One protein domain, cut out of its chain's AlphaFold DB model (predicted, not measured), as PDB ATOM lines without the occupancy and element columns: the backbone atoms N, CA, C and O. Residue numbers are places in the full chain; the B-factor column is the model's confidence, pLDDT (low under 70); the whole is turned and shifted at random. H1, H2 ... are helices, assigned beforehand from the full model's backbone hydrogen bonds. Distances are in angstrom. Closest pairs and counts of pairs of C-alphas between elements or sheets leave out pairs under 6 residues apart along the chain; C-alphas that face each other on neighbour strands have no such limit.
ATOM      1  N   ALA A 719      40.332 -54.113  23.035       67.00
ATOM      2  CA  ALA A 719      38.880 -54.054  22.940       67.00
ATOM      3  C   ALA A 719      38.169 -55.414  22.947       67.00
ATOM      4  O   ALA A 719      37.193 -55.555  23.679       67.00
ATOM      5  N   GLN A 720      38.645 -56.418  22.205       70.00
ATOM      6  CA  GLN A 720      38.025 -57.746  22.165       70.00
ATOM      7  C   GLN A 720      38.110 -58.447  23.530       70.00
ATOM      8  O   GLN A 720      37.093 -58.885  24.070       70.00
ATOM      9  N   ARG A 721      39.295 -58.448  24.159       69.31
ATOM     10  CA  ARG A 721      39.489 -59.025  25.506       69.31
ATOM     11  C   ARG A 721      38.658 -58.310  26.569       69.31
ATOM     12  O   ARG A 721      38.099 -58.940  27.473       69.31
ATOM     13  N   HIS A 722      38.568 -56.986  26.471       75.81
ATOM     14  CA  HIS A 722      37.768 -56.179  27.382       75.81
ATOM     15  C   HIS A 722      36.266 -56.391  27.170       75.81
ATOM     16  O   HIS A 722      35.549 -56.500  28.163       75.81
ATOM     17  N   LEU A 723      35.794 -56.535  25.928       77.56
ATOM     18  CA  LEU A 723      34.396 -56.833  25.606       77.56
ATOM     19  C   LEU A 723      33.958 -58.183  26.179       77.56
ATOM     20  O   LEU A 723      32.910 -58.272  26.820       77.56
ATOM     21  N   GLU A 724      34.766 -59.228  26.009       70.44
ATOM     22  CA  GLU A 724      34.472 -60.565  26.542       70.44
ATOM     23  C   GLU A 724      34.434 -60.565  28.072       70.44
ATOM     24  O   GLU A 724      33.494 -61.075  28.689       70.44
ATOM     25  N   THR A 725      35.408 -59.897  28.693       67.94
ATOM     26  CA  THR A 725      35.460 -59.710  30.148       67.94
ATOM     27  C   THR A 725      34.235 -58.944  30.664       67.94
ATOM     28  O   THR A 725      33.651 -59.316  31.685       67.94
ATOM     29  N   TRP A 726      33.818 -57.891  29.957       77.62
ATOM     30  CA  TRP A 726      32.670 -57.056  30.316       77.62
ATOM     31  C   TRP A 726      31.330 -57.780  30.134       77.62
ATOM     32  O   TRP A 726      30.416 -57.622  30.949       77.62
ATOM     33  N   THR A 727      31.229 -58.621  29.102       71.00
ATOM     34  CA  THR A 727      30.056 -59.464  28.818       71.00
ATOM     35  C   THR A 727      29.872 -60.514  29.913       71.00
ATOM     36  O   THR A 727      28.795 -60.617  30.499       71.00
ATOM     37  N   LEU A 728      30.953 -61.205  30.293       61.22
ATOM     38  CA  LEU A 728      30.940 -62.183  31.386       61.22
ATOM     39  C   LEU A 728      30.581 -61.562  32.744       61.22
ATOM     40  O   LEU A 728      29.962 -62.224  33.581       61.22
ATOM     41  N   ALA A 729      30.977 -60.310  32.985       62.72
ATOM     42  CA  ALA A 729      30.590 -59.583  34.190       62.72
ATOM     43  C   ALA A 729      29.095 -59.242  34.197       62.72
ATOM     44  O   ALA A 729      28.449 -59.428  35.226       62.72
ATOM     45  N   GLY A 730      28.541 -58.831  33.052       60.44
ATOM     46  CA  GLY A 730      27.102 -58.630  32.884       60.44
ATOM     47  C   GLY A 730      26.320 -59.905  33.193       60.44
ATOM     48  O   GLY A 730      25.465 -59.899  34.076       60.44
ATOM     49  N   ASP A 731      26.684 -61.023  32.558       57.66
ATOM     50  CA  ASP A 731      26.012 -62.319  32.734       57.66
ATOM     51  C   ASP A 731      25.943 -62.771  34.202       57.66
ATOM     52  O   ASP A 731      24.940 -63.337  34.633       57.66
ATOM     53  N   ARG A 732      26.989 -62.489  34.992       53.28
ATOM     54  CA  ARG A 732      27.038 -62.818  36.427       53.28
ATOM     55  C   ARG A 732      26.308 -61.806  37.306       53.28
ATOM     56  O   ARG A 732      25.776 -62.186  38.346       53.28
ATOM     57  N   ALA A 733      26.311 -60.530  36.935       54.00
ATOM     58  CA  ALA A 733      25.744 -59.467  37.757       54.00
ATOM     59  C   ALA A 733      24.208 -59.406  37.678       54.00
ATOM     60  O   ALA A 733      23.568 -59.089  38.679       54.00
ATOM     61  N   PHE A 734      23.600 -59.831  36.561       50.41
ATOM     62  CA  PHE A 734      22.140 -59.991  36.442       50.41
ATOM     63  C   PHE A 734      21.556 -61.102  37.340       50.41
ATOM     64  O   PHE A 734      20.340 -61.166  37.524       50.41
ATOM     65  N   GLU A 735      22.396 -61.971  37.914       48.47
ATOM     66  CA  GLU A 735      21.991 -62.990  38.893       48.47
ATOM     67  C   GLU A 735      22.071 -62.486  40.350       48.47
ATOM     68  O   GLU A 735      21.632 -63.185  41.268       48.47
ATOM     69  N   GLN A 736      22.608 -61.279  40.588       50.12
ATOM     70  CA  GLN A 736      22.796 -60.718  41.927       50.12
ATOM     71  C   GLN A 736      21.660 -59.754  42.329       50.12
ATOM     72  O   GLN A 736      21.241 -58.908  41.535       50.12
ATOM     73  N   PRO A 737      21.152 -59.825  43.577       46.12
ATOM     74  CA  PRO A 737      20.165 -58.872  44.077       46.12
ATOM     75  C   PRO A 737      20.776 -57.465  44.188       46.12
ATOM     76  O   PRO A 737      21.772 -57.277  44.882       46.12
ATOM     77  N   GLY A 738      20.166 -56.480  43.518       57.56
ATOM     78  CA  GLY A 738      20.610 -55.075  43.509       57.56
ATOM     79  C   GLY A 738      20.767 -54.457  42.115       57.56
ATOM     80  O   GLY A 738      20.918 -53.244  42.009       57.56
ATOM     81  N   TRP A 739      20.701 -55.258  41.047       64.12
ATOM     82  CA  TRP A 739      20.816 -54.777  39.669       64.12
ATOM     83  C   TRP A 739      19.559 -54.007  39.223       64.12
ATOM     84  O   TRP A 739      18.492 -54.593  39.031       64.12
ATOM     85  N   THR A 740      19.669 -52.684  39.081       66.25
ATOM     86  CA  THR A 740      18.573 -51.807  38.633       66.25
ATOM     87  C   THR A 740      18.570 -51.642  37.110       66.25
ATOM     88  O   THR A 740      19.567 -51.904  36.434       66.25
ATOM     89  N   HIS A 741      17.448 -51.176  36.549       61.19
ATOM     90  CA  HIS A 741      17.346 -50.864  35.117       61.19
ATOM     91  C   HIS A 741      18.407 -49.843  34.671       61.19
ATOM     92  O   HIS A 741      19.025 -50.015  33.626       61.19
ATOM     93  N   GLU A 742      18.670 -48.828  35.499       68.31
ATOM     94  CA  GLU A 742      19.676 -47.794  35.232       68.31
ATOM     95  C   GLU A 742      21.088 -48.383  35.131       68.31
ATOM     96  O   GLU A 742      21.803 -48.083  34.178       68.31
ATOM     97  N   LEU A 743      21.457 -49.301  36.030       68.06
ATOM     98  CA  LEU A 743      22.749 -49.995  35.986       68.06
ATOM     99  C   LEU A 743      22.861 -50.922  34.769       68.06
ATOM    100  O   LEU A 743      23.917 -50.995  34.141       68.06
ATOM    101  N   GLY A 744      21.765 -51.578  34.376       68.31
ATOM    102  CA  GLY A 744      21.702 -52.351  33.132       68.31
ATOM    103  C   GLY A 744      21.928 -51.490  31.886       68.31
ATOM    104  O   GLY A 744      22.654 -51.899  30.981       68.31
ATOM    105  N   MET A 745      21.369 -50.277  31.858       70.50
ATOM    106  CA  MET A 745      21.580 -49.316  30.771       70.50
ATOM    107  C   MET A 745      23.019 -48.787  30.744       70.50
ATOM    108  O   MET A 745      23.626 -48.748  29.675       70.50
ATOM    109  N   SER A 746      23.590 -48.444  31.902       74.69
ATOM    110  CA  SER A 746      24.999 -48.048  32.027       74.69
ATOM    111  C   SER A 746      25.941 -49.155  31.539       74.69
ATOM    112  O   SER A 746      26.869 -48.890  30.774       74.69
ATOM    113  N   HIS A 747      25.677 -50.415  31.908       80.50
ATOM    114  CA  HIS A 747      26.459 -51.568  31.446       80.50
ATOM    115  C   HIS A 747      26.368 -51.743  29.928       80.50
ATOM    116  O   HIS A 747      27.402 -51.917  29.279       80.50
ATOM    117  N   HIS A 748      25.164 -51.627  29.361       76.50
ATOM    118  CA  HIS A 748      24.939 -51.777  27.927       76.50
ATOM    119  C   HIS A 748      25.586 -50.660  27.099       76.50
ATOM    120  O   HIS A 748      26.184 -50.949  26.067       76.50
ATOM    121  N   ARG A 749      25.535 -49.400  27.553       79.31
ATOM    122  CA  ARG A 749      26.212 -48.282  26.867       79.31
ATOM    123  C   ARG A 749      27.724 -48.490  26.797       79.31
ATOM    124  O   ARG A 749      28.328 -48.262  25.752       79.31
ATOM    125  N   ILE A 750      28.326 -48.988  27.876       81.06
ATOM    126  CA  ILE A 750      29.751 -49.341  27.883       81.06
ATOM    127  C   ILE A 750      30.010 -50.545  26.972       81.06
ATOM    128  O   ILE A 750      30.958 -50.525  26.196       81.06
ATOM    129  N   TRP A 751      29.145 -51.559  26.997       86.38
ATOM    130  CA  TRP A 751      29.251 -52.718  26.111       86.38
ATOM    131  C   TRP A 751      29.204 -52.329  24.623       86.38
ATOM    132  O   TRP A 751      30.040 -52.788  23.853       86.38
ATOM    133  N   GLN A 752      28.296 -51.433  24.223       81.06
ATOM    134  CA  GLN A 752      28.199 -50.927  22.846       81.06
ATOM    135  C   GLN A 752      29.459 -50.174  22.414       81.06
ATOM    136  O   GLN A 752      29.889 -50.291  21.268       81.06
ATOM    137  N   LEU A 753      30.063 -49.407  23.323       84.38
ATOM    138  CA  LEU A 753      31.326 -48.733  23.045       84.38
ATOM    139  C   LEU A 753      32.466 -49.741  22.849       84.38
ATOM    140  O   LEU A 753      33.258 -49.586  21.922       84.38
ATOM    141  N   LEU A 754      32.534 -50.768  23.700       82.50
ATOM    142  CA  LEU A 754      33.521 -51.841  23.589       82.50
ATOM    143  C   LEU A 754      33.352 -52.609  22.270       82.50
ATOM    144  O   LEU A 754      34.335 -52.796  21.564       82.50
ATOM    145  N   ASP A 755      32.120 -52.963  21.893       84.12
ATOM    146  CA  ASP A 755      31.790 -53.600  20.608       84.12
ATOM    147  C   ASP A 755      32.088 -52.693  19.402       84.12
ATOM    148  O   ASP A 755      32.553 -53.140  18.358       84.12
ATOM    149  N   GLY A 756      31.892 -51.380  19.534       79.00
ATOM    150  CA  GLY A 756      32.329 -50.419  18.522       79.00
ATOM    151  C   GLY A 756      33.853 -50.382  18.365       79.00
ATOM    152  O   GLY A 756      34.352 -50.234  17.249       79.00
ATOM    153  N   ALA A 757      34.592 -50.545  19.465       80.00
ATOM    154  CA  ALA A 757      36.051 -50.556  19.471       80.00
ATOM    155  C   ALA A 757      36.637 -51.860  18.901       80.00
ATOM    156  O   ALA A 757      37.675 -51.809  18.246       80.00
ATOM    157  N   THR A 758      35.968 -53.013  19.047       78.50
ATOM    158  CA  THR A 758      36.430 -54.276  18.427       78.50
ATOM    159  C   THR A 758      36.413 -54.219  16.901       78.50
ATOM    160  O   THR A 758      37.276 -54.805  16.251       78.50
ATOM    161  N   ARG A 759      35.496 -53.435  16.319       77.00
ATOM    162  CA  ARG A 759      35.394 -53.201  14.867       77.00
ATOM    163  C   ARG A 759      36.506 -52.307  14.310       77.00
ATOM    164  O   ARG A 759      36.571 -52.111  13.099       77.00
ATOM    165  N   ARG A 760      37.368 -51.750  15.171       72.12
ATOM    166  CA  ARG A 760      38.538 -50.935  14.809       72.12
ATOM    167  C   ARG A 760      39.784 -51.495  15.508       72.12
ATOM    168  O   ARG A 760      40.233 -50.918  16.490       72.12
ATOM    169  N   PRO A 761      40.332 -52.632  15.040       58.06
ATOM    170  CA  PRO A 761      41.401 -53.347  15.743       58.06
ATOM    171  C   PRO A 761      42.771 -52.650  15.688       58.06
ATOM    172  O   PRO A 761      43.684 -53.051  16.408       58.06
ATOM    173  N   GLU A 762      42.931 -51.625  14.850       64.06
ATOM    174  CA  GLU A 762      44.181 -50.883  14.677       64.06
ATOM    175  C   GLU A 762      44.318 -49.746  15.706       64.06
ATOM    176  O   GLU A 762      43.348 -49.060  16.029       64.06
ATOM    177  N   GLY A 763      45.538 -49.536  16.209       66.50
ATOM    178  CA  GLY A 763      45.862 -48.468  17.163       66.50
ATOM    179  C   GLY A 763      45.892 -48.908  18.629       66.50
ATOM    180  O   GLY A 763      45.560 -50.043  18.979       66.50
ATOM    181  N   SER A 764      46.333 -48.005  19.504       77.50
ATOM    182  CA  SER A 764      46.365 -48.242  20.952       77.50
ATOM    183  C   SER A 764      44.950 -48.400  21.528       77.50
ATOM    184  O   SER A 764      43.987 -47.865  20.987       77.50
ATOM    185  N   TRP A 765      44.795 -49.080  22.671       77.81
ATOM    186  CA  TRP A 765      43.503 -49.218  23.374       77.81
ATOM    187  C   TRP A 765      42.722 -47.893  23.480       77.81
ATOM    188  O   TRP A 765      41.517 -47.830  23.234       77.81
ATOM    189  N   ARG A 766      43.437 -46.807  23.787       80.25
ATOM    190  CA  ARG A 766      42.873 -45.459  23.872       80.25
ATOM    191  C   ARG A 766      42.379 -44.955  22.514       80.25
ATOM    192  O   ARG A 766      41.304 -44.367  22.456       80.25
ATOM    193  N   GLU A 767      43.138 -45.173  21.445       79.50
ATOM    194  CA  GLU A 767      42.744 -44.802  20.079       79.50
ATOM    195  C   GLU A 767      41.513 -45.580  19.619       79.50
ATOM    196  O   GLU A 767      40.593 -44.969  19.087       79.50
ATOM    197  N   GLN A 768      41.439 -46.882  19.902       80.31
ATOM    198  CA  GLN A 768      40.294 -47.729  19.545       80.31
ATOM    199  C   GLN A 768      38.997 -47.228  20.199       80.31
ATOM    200  O   GLN A 768      37.972 -47.073  19.532       80.31
ATOM    201  N   ILE A 769      39.052 -46.896  21.493       84.75
ATOM    202  CA  ILE A 769      37.899 -46.375  22.241       84.75
ATOM    203  C   ILE A 769      37.506 -44.972  21.783       84.75
ATOM    204  O   ILE A 769      36.321 -44.690  21.611       84.75
ATOM    205  N   LEU A 770      38.478 -44.087  21.558       83.12
ATOM    206  CA  LEU A 770      38.204 -42.740  21.058       83.12
ATOM    207  C   LEU A 770      37.634 -42.770  19.635       83.12
ATOM    208  O   LEU A 770      36.702 -42.030  19.342       83.12
ATOM    209  N   ALA A 771      38.121 -43.667  18.781       81.06
ATOM    210  CA  ALA A 771      37.614 -43.864  17.431       81.06
ATOM    211  C   ALA A 771      36.177 -44.421  17.437       81.06
ATOM    212  O   ALA A 771      35.347 -43.977  16.643       81.06
ATOM    213  N   ALA A 772      35.864 -45.357  18.341       82.00
ATOM    214  CA  ALA A 772      34.504 -45.862  18.542       82.00
ATOM    215  C   ALA A 772      33.554 -44.775  19.070       82.00
ATOM    216  O   ALA A 772      32.423 -44.655  18.597       82.00
ATOM    217  N   LEU A 773      34.036 -43.940  19.995       82.06
ATOM    218  CA  LEU A 773      33.304 -42.788  20.517       82.06
ATOM    219  C   LEU A 773      32.984 -41.782  19.404       82.06
ATOM    220  O   LEU A 773      31.835 -41.371  19.262       82.06
ATOM    221  N   ASP A 774      33.974 -41.428  18.583       79.94
ATOM    222  CA  ASP A 774      33.814 -40.461  17.492       79.94
ATOM    223  C   ASP A 774      32.852 -40.986  16.413       79.94
ATOM    224  O   ASP A 774      32.030 -40.235  15.890       79.94
ATOM    225  N   ALA A 775      32.876 -42.295  16.139       76.56
ATOM    226  CA  ALA A 775      31.915 -42.949  15.252       76.56
ATOM    227  C   ALA A 775      30.481 -42.936  15.810       76.56
ATOM    228  O   ALA A 775      29.523 -42.787  15.050       76.56
ATOM    229  N   GLY A 776      30.335 -43.085  17.129       67.88
ATOM    230  CA  GLY A 776      29.051 -42.970  17.820       67.88
ATOM    231  C   GLY A 776      28.498 -41.544  17.790       67.88
ATOM    232  O   GLY A 776      27.312 -41.356  17.533       67.88
ATOM    233  N   VAL A 777      29.360 -40.539  17.980       70.81
ATOM    234  CA  VAL A 777      28.991 -39.114  17.926       70.81
ATOM    235  C   VAL A 777      28.600 -38.688  16.505       70.81
ATOM    236  O   VAL A 777      27.598 -37.999  16.335       70.81
ATOM    237  N   ALA A 778      29.323 -39.146  15.477       63.75
ATOM    238  CA  ALA A 778      29.048 -38.802  14.078       63.75
ATOM    239  C   ALA A 778      27.693 -39.325  13.558       63.75
ATOM    240  O   ALA A 778      27.115 -38.737  12.647       63.75
ATOM    241  N   LYS A 779      27.146 -40.396  14.152       62.53
ATOM    242  CA  LYS A 779      25.798 -40.900  13.832       62.53
ATOM    243  C   LYS A 779      24.663 -40.016  14.376       62.53
ATOM    244  O   LYS A 779      23.519 -40.221  13.986       62.53
ATOM    245  N   GLY A 780      24.958 -39.049  15.251       54.25
ATOM    246  CA  GLY A 780      23.974 -38.200  15.937       54.25
ATOM    247  C   GLY A 780      23.575 -36.899  15.225       54.25
ATOM    248  O   GLY A 780      22.806 -36.132  15.798       54.25
ATOM    249  N   GLY A 781      24.074 -36.637  14.010       52.78
ATOM    250  CA  GLY A 781      23.724 -35.458  13.202       52.78
ATOM    251  C   GLY A 781      24.908 -34.529  12.904       52.78
ATOM    252  O   GLY A 781      25.819 -34.380  13.715       52.78
ATOM    253  N   ALA A 782      24.894 -33.909  11.719       48.72
ATOM    254  CA  ALA A 782      26.038 -33.210  11.117       48.72
ATOM    255  C   ALA A 782      26.307 -31.774  11.631       48.72
ATOM    256  O   ALA A 782      27.318 -31.196  11.251       48.72
ATOM    257  N   ASP A 783      25.456 -31.216  12.503       52.06
ATOM    258  CA  ASP A 783      25.462 -29.777  12.853       52.06
ATOM    259  C   ASP A 783      25.844 -29.448  14.311       52.06
ATOM    260  O   ASP A 783      25.684 -28.315  14.769       52.06
ATOM    261  N   ALA A 784      26.366 -30.407  15.079       52.34
ATOM    262  CA  ALA A 784      26.797 -30.155  16.455       52.34
ATOM    263  C   ALA A 784      28.322 -30.009  16.562       52.34
ATOM    264  O   ALA A 784      29.067 -30.775  15.957       52.34
ATOM    265  N   ASP A 785      28.777 -29.060  17.387       67.44
ATOM    266  CA  ASP A 785      30.182 -28.847  17.762       67.44
ATOM    267  C   ASP A 785      30.791 -30.145  18.338       67.44
ATOM    268  O   ASP A 785      30.660 -30.460  19.528       67.44
ATOM    269  N   LEU A 786      31.384 -30.955  17.450       63.28
ATOM    270  CA  LEU A 786      31.813 -32.336  17.695       63.28
ATOM    271  C   LEU A 786      32.693 -32.486  18.953       63.28
ATOM    272  O   LEU A 786      32.455 -33.426  19.715       63.28
ATOM    273  N   PRO A 787      33.644 -31.578  19.257       70.88
ATOM    274  CA  PRO A 787      34.416 -31.622  20.500       70.88
ATOM    275  C   PRO A 787      33.558 -31.481  21.768       70.88
ATOM    276  O   PRO A 787      33.760 -32.220  22.734       70.88
ATOM    277  N   ALA A 788      32.569 -30.583  21.768       68.69
ATOM    278  CA  ALA A 788      31.695 -30.344  22.917       68.69
ATOM    279  C   ALA A 788      30.678 -31.479  23.131       68.69
ATOM    280  O   ALA A 788      30.264 -31.753  24.262       68.69
ATOM    281  N   VAL A 789      30.251 -32.147  22.057       70.00
ATOM    282  CA  VAL A 789      29.417 -33.359  22.143       70.00
ATOM    283  C   VAL A 789      30.249 -34.539  22.640       70.00
ATOM    284  O   VAL A 789      29.830 -35.229  23.568       70.00
ATOM    285  N   ARG A 790      31.459 -34.721  22.104       73.94
ATOM    286  CA  ARG A 790      32.401 -35.764  22.533       73.94
ATOM    287  C   ARG A 790      32.682 -35.696  24.029       73.94
ATOM    288  O   ARG A 790      32.621 -36.718  24.708       73.94
ATOM    289  N   GLU A 791      32.946 -34.505  24.558       79.38
ATOM    290  CA  GLU A 791      33.243 -34.339  25.981       79.38
ATOM    291  C   GLU A 791      32.011 -34.600  26.864       79.38
ATOM    292  O   GLU A 791      32.118 -35.253  27.900       79.38
ATOM    293  N   ARG A 792      30.810 -34.203  26.417       74.75
ATOM    294  CA  ARG A 792      29.552 -34.554  27.101       74.75
ATOM    295  C   ARG A 792      29.318 -36.065  27.141       74.75
ATOM    296  O   ARG A 792      28.966 -36.592  28.194       74.75
ATOM    297  N   VAL A 793      29.556 -36.774  26.036       77.50
ATOM    298  CA  VAL A 793      29.408 -38.239  25.979       77.50
ATOM    299  C   VAL A 793      30.449 -38.932  26.864       77.50
ATOM    300  O   VAL A 793      30.090 -39.853  27.597       77.50
ATOM    301  N   LYS A 794      31.705 -38.458  26.896       81.44
ATOM    302  CA  LYS A 794      32.717 -38.962  27.845       81.44
ATOM    303  C   LYS A 794      32.269 -38.821  29.296       81.44
ATOM    304  O   LYS A 794      32.426 -39.766  30.059       81.44
ATOM    305  N   GLN A 795      31.684 -37.683  29.674       79.06
ATOM    306  CA  GLN A 795      31.197 -37.477  31.042       79.06
ATOM    307  C   GLN A 795      30.032 -38.411  31.397       79.06
ATOM    308  O   GLN A 795      29.998 -38.948  32.503       79.06
ATOM    309  N   VAL A 796      29.107 -38.663  30.464       78.94
ATOM    310  CA  VAL A 796      28.023 -39.643  30.664       78.94
ATOM    311  C   VAL A 796      28.590 -41.052  30.862       78.94
ATOM    312  O   VAL A 796      28.241 -41.713  31.838       78.94
ATOM    313  N   LEU A 797      29.515 -41.484  30.001       82.25
ATOM    314  CA  LEU A 797      30.141 -42.806  30.096       82.25
ATOM    315  C   LEU A 797      31.008 -42.955  31.354       82.25
ATOM    316  O   LEU A 797      31.013 -44.010  31.981       82.25
ATOM    317  N   LEU A 798      31.701 -41.896  31.775       84.94
ATOM    318  CA  LEU A 798      32.461 -41.882  33.023       84.94
ATOM    319  C   LEU A 798      31.543 -42.022  34.247       84.94
ATOM    320  O   LEU A 798      31.877 -42.743  35.187       84.94
ATOM    321  N   ASN A 799      30.380 -41.371  34.234       79.06
ATOM    322  CA  ASN A 799      29.379 -41.519  35.291       79.06
ATOM    323  C   ASN A 799      28.766 -42.927  35.302       79.06
ATOM    324  O   ASN A 799      28.591 -43.492  36.380       79.06
ATOM    325  N   ASP A 800      28.524 -43.522  34.131       79.56
ATOM    326  CA  ASP A 800      28.066 -44.911  33.997       79.56
ATOM    327  C   ASP A 800      29.084 -45.908  34.574       79.56
ATOM    328  O   ASP A 800      28.724 -46.799  35.346       79.56
ATOM    329  N   VAL A 801      30.373 -45.733  34.258       81.44
ATOM    330  CA  VAL A 801      31.459 -46.561  34.802       81.44
ATOM    331  C   VAL A 801      31.532 -46.428  36.328       81.44
ATOM    332  O   VAL A 801      31.609 -47.436  37.033       81.44
ATOM    333  N   ARG A 802      31.448 -45.201  36.859       80.56
ATOM    334  CA  ARG A 802      31.469 -44.940  38.308       80.56
ATOM    335  C   ARG A 802      30.253 -45.513  39.028       80.56
ATOM    336  O   ARG A 802      30.412 -46.044  40.124       80.56
ATOM    337  N   ALA A 803      29.066 -45.444  38.427       76.31
ATOM    338  CA  ALA A 803      27.850 -46.028  38.990       76.31
ATOM    339  C   ALA A 803      27.977 -47.554  39.135       76.31
ATOM    340  O   ALA A 803      27.636 -48.101  40.182       76.31
ATOM    341  N   LEU A 804      28.549 -48.229  38.131       73.06
ATOM    342  CA  LEU A 804      28.805 -49.674  38.165       73.06
ATOM    343  C   LEU A 804      29.935 -50.075  39.132       73.06
ATOM    344  O   LEU A 804      29.912 -51.172  39.692       73.06
ATOM    345  N   GLN A 805      30.928 -49.204  39.341       76.12
ATOM    346  CA  GLN A 805      31.998 -49.421  40.321       76.12
ATOM    347  C   GLN A 805      31.516 -49.204  41.765       76.12
ATOM    348  O   GLN A 805      31.841 -50.000  42.645       76.12
ATOM    349  N   ALA A 806      30.726 -48.156  42.017       70.25
ATOM    350  CA  ALA A 806      30.261 -47.779  43.355       70.25
ATOM    351  C   ALA A 806      29.331 -48.823  43.992       70.25
ATOM    352  O   ALA A 806      29.284 -48.950  45.213       70.25
ATOM    353  N   THR A 807      28.619 -49.603  43.179       61.97
ATOM    354  CA  THR A 807      27.757 -50.696  43.646       61.97
ATOM    355  C   THR A 807      28.523 -51.979  43.979       61.97
ATOM    356  O   THR A 807      27.915 -52.945  44.435       61.97
ATOM    357  N   GLY A 808      29.847 -52.017  43.761       57.38
ATOM    358  CA  GLY A 808      30.685 -53.197  44.002       57.38
ATOM    359  C   GLY A 808      30.413 -54.360  43.040       57.38
ATOM    360  O   GLY A 808      30.875 -55.475  43.276       57.38
ATOM    361  N   MET A 809      29.657 -54.117  41.965       58.97
ATOM    362  CA  MET A 809      29.171 -55.158  41.051       58.97
ATOM    363  C   MET A 809      30.212 -55.581  40.008       58.97
ATOM    364  O   MET A 809      30.121 -56.669  39.438       58.97
ATOM    365  N   LEU A 810      31.232 -54.752  39.777       59.09
ATOM    366  CA  LEU A 810      32.376 -55.080  38.934       59.09
ATOM    367  C   LEU A 810      33.499 -55.669  39.801       59.09
ATOM    368  O   LEU A 810      34.234 -54.940  40.460       59.09
ATOM    369  N   SER A 811      33.637 -56.996  39.797       54.47
ATOM    370  CA  SER A 811      34.726 -57.704  40.488       54.47
ATOM    371  C   SER A 811      35.771 -58.250  39.506       54.47
ATOM    372  O   SER A 811      35.480 -58.538  38.342       54.47
ATOM    373  N   GLY A 812      37.014 -58.394  39.972       59.41
ATOM    374  CA  GLY A 812      38.099 -59.004  39.198       59.41
ATOM    375  C   GLY A 812      38.459 -58.234  37.921       59.41
ATOM    376  O   GLY A 812      38.638 -57.016  37.943       59.41
ATOM    377  N   LEU A 813      38.585 -58.949  36.798       44.72
ATOM    378  CA  LEU A 813      39.063 -58.398  35.523       44.72
ATOM    379  C   LEU A 813      38.157 -57.288  34.958       44.72
ATOM    380  O   LEU A 813      38.669 -56.347  34.361       44.72
ATOM    381  N   ALA A 814      36.843 -57.325  35.205       62.03
ATOM    382  CA  ALA A 814      35.923 -56.268  34.765       62.03
ATOM    383  C   ALA A 814      36.106 -54.951  35.538       62.03
ATOM    384  O   ALA A 814      35.920 -53.873  34.976       62.03
ATOM    385  N   GLY A 815      36.553 -55.018  36.798       70.31
ATOM    386  CA  GLY A 815      36.956 -53.834  37.562       70.31
ATOM    387  C   GLY A 815      38.178 -53.139  36.953       70.31
ATOM    388  O   GLY A 815      38.222 -51.910  36.900       70.31
ATOM    389  N   ARG A 816      39.126 -53.918  36.406       71.81
ATOM    390  CA  ARG A 816      40.289 -53.390  35.675       71.81
ATOM    391  C   ARG A 816      39.870 -52.697  34.372       71.81
ATOM    392  O   ARG A 816      40.310 -51.579  34.135       71.81
ATOM    393  N   VAL A 817      38.945 -53.284  33.602       74.88
ATOM    394  CA  VAL A 817      38.382 -52.638  32.393       74.88
ATOM    395  C   VAL A 817      37.731 -51.291  32.729       74.88
ATOM    396  O   VAL A 817      37.976 -50.293  32.058       74.88
ATOM    397  N   ALA A 818      36.947 -51.230  33.807       77.25
ATOM    398  CA  ALA A 818      36.322 -49.990  34.265       77.25
ATOM    399  C   ALA A 818      37.348 -48.920  34.678       77.25
ATOM    400  O   ALA A 818      37.165 -47.732  34.402       77.25
ATOM    401  N   GLN A 819      38.443 -49.324  35.323       78.06
ATOM    402  CA  GLN A 819      39.525 -48.415  35.695       78.06
ATOM    403  C   GLN A 819      40.233 -47.850  34.457       78.06
ATOM    404  O   GLN A 819      40.462 -46.645  34.381       78.06
ATOM    405  N   GLU A 820      40.511 -48.689  33.462       79.75
ATOM    406  CA  GLU A 820      41.128 -48.270  32.201       79.75
ATOM    407  C   GLU A 820      40.210 -47.340  31.391       79.75
ATOM    408  O   GLU A 820      40.660 -46.297  30.915       79.75
ATOM    409  N   LEU A 821      38.909 -47.637  31.310       82.62
ATOM    410  CA  LEU A 821      37.917 -46.749  30.689       82.62
ATOM    411  C   LEU A 821      37.819 -45.396  31.409       82.62
ATOM    412  O   LEU A 821      37.746 -44.354  30.761       82.62
ATOM    413  N   SER A 822      37.886 -45.388  32.745       84.19
ATOM    414  CA  SER A 822      37.870 -44.148  33.535       84.19
ATOM    415  C   SER A 822      39.063 -43.239  33.222       84.19
ATOM    416  O   SER A 822      38.915 -42.018  33.218       84.19
ATOM    417  N   VAL A 823      40.233 -43.821  32.931       81.56
ATOM    418  CA  VAL A 823      41.426 -43.078  32.491       81.56
ATOM    419  C   VAL A 823      41.230 -42.518  31.082       81.56
ATOM    420  O   VAL A 823      41.598 -41.373  30.821       81.56
ATOM    421  N   VAL A 824      40.618 -43.285  30.173       81.75
ATOM    422  CA  VAL A 824      40.346 -42.839  28.794       81.75
ATOM    423  C   VAL A 824      39.325 -41.693  28.748       81.75
ATOM    424  O   VAL A 824      39.467 -40.787  27.923       81.75
ATOM    425  N   PHE A 825      38.326 -41.698  29.637       82.94
ATOM    426  CA  PHE A 825      37.288 -40.660  29.718       82.94
ATOM    427  C   PHE A 825      37.629 -39.479  30.628       82.94
ATOM    428  O   PHE A 825      36.814 -38.564  30.751       82.94
ATOM    429  N   ALA A 826      38.796 -39.477  31.277       78.94
ATOM    430  CA  ALA A 826      39.208 -38.353  32.107       78.94
ATOM    431  C   ALA A 826      39.250 -37.051  31.275       78.94
ATOM    432  O   ALA A 826      39.701 -37.082  30.122       78.94
TER     433      ALA A 826
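What this domain is: This is residues 719 to 826 of the 981 residues of an uncharacterized protein of Rhizobacter sp. SG490 (UniProt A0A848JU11). Two helical hairpins, H1 with H2 and H4 with H5, pack one over the other with their helices crossed at steep angles, H2 meeting H4 and H1 meeting H5. H3 lies across one end of this pair of hairpins, near where H1 begins, H2 ends, H4 begins and H5 ends. The printed part has 108 residues with five named helices, in the order H1, H2, H3, H4, H5, and no named strand; its class is all helix, and the helix packing is mostly crossed. The whole is compact, with a radius of gyration of the C-alphas of 13.7 A, and elongated in outline, spanning 43 by 27 by 21 A.

Where its parts are: H1 takes residues 719 to 733 and measures 20.5 A from first to last C-alpha; it begins at C-alpha 719, at (38.880, -54.054, 22.940). A short link of 7 residues leads to H2, residues 741 to 758, which is 25.6 A long. After another short link, of 6 residues, comes H3, residues 765 to 778, 20.1 A long. H4, residues 786 to 806, is the longest helix with 21 residues and 30.0 A; its C-alpha 786 is at (31.813, -32.336, 17.695). H5 takes residues 813 to 824, is 17.0 A long and ends at C-alpha 824, at (40.346, -42.839, 28.794). Two more residues, Phe 825 and Ala 826, end the printed part.

How they stand to each other: H1 and H2 form a helical hairpin. They touch at a shallow tilt of 21 degrees and run opposite ways, and their closest C-alphas, those of Ala 719 and Thr 758, are 5.1 A apart. H2 touches H3 with residues 753 to 758 alone, closest at the C-alphas of Ala 757 and Ala 772, 5.0 A apart; at 71 degrees the two are only just about perpendicular. H1 and H3 only just touch, with 3 pairs of C-alphas within 8 A, and H1 does so with residue 719 alone; its C-alpha is 6.7 A from that of Trp 765, the closest pair. H2 and H4 touch at a steep tilt of 57 degrees and run opposite ways, with the C-alphas of Ser 746 and Asp 800 closest at 4.8 A. H3 touches H4 with residues 773 to 778 alone, at a steep tilt of 60 degrees; the closest C-alphas, those of Val 777 and Arg 790, are 6.6 A apart. H4 and H5 form the second helical hairpin, at a shallow tilt of 30 degrees, with the C-alphas of Leu 798 and Ser 822 closest at 5.9 A. H5 touches H1 with residues 813 to 817 alone, at a steep tilt of 55 degrees, closest at the C-alphas of Trp 726 and Ala 814, 5.6 A apart. H3 and H5 are close but not clearly touching; their closest C-alphas, those of Arg 766 and Val 824, are 6.1 A apart. H1 and H4 are apart, as are H2 and H5. In H1, H2, H3, H4 and H5 every pair of O i and N i+4 is within hydrogen-bond range.

The domain as a whole: The two C-alphas farthest apart, those of Pro 737 and Asp 783, are 43.0 A from each other. The printed part has no cut, and its four links are short. The mean pLDDT of the printed part of this model is 70.9. It is under 70 at 42 residues, among them residues 728 to 744, 778 to 786 and 807 to 814.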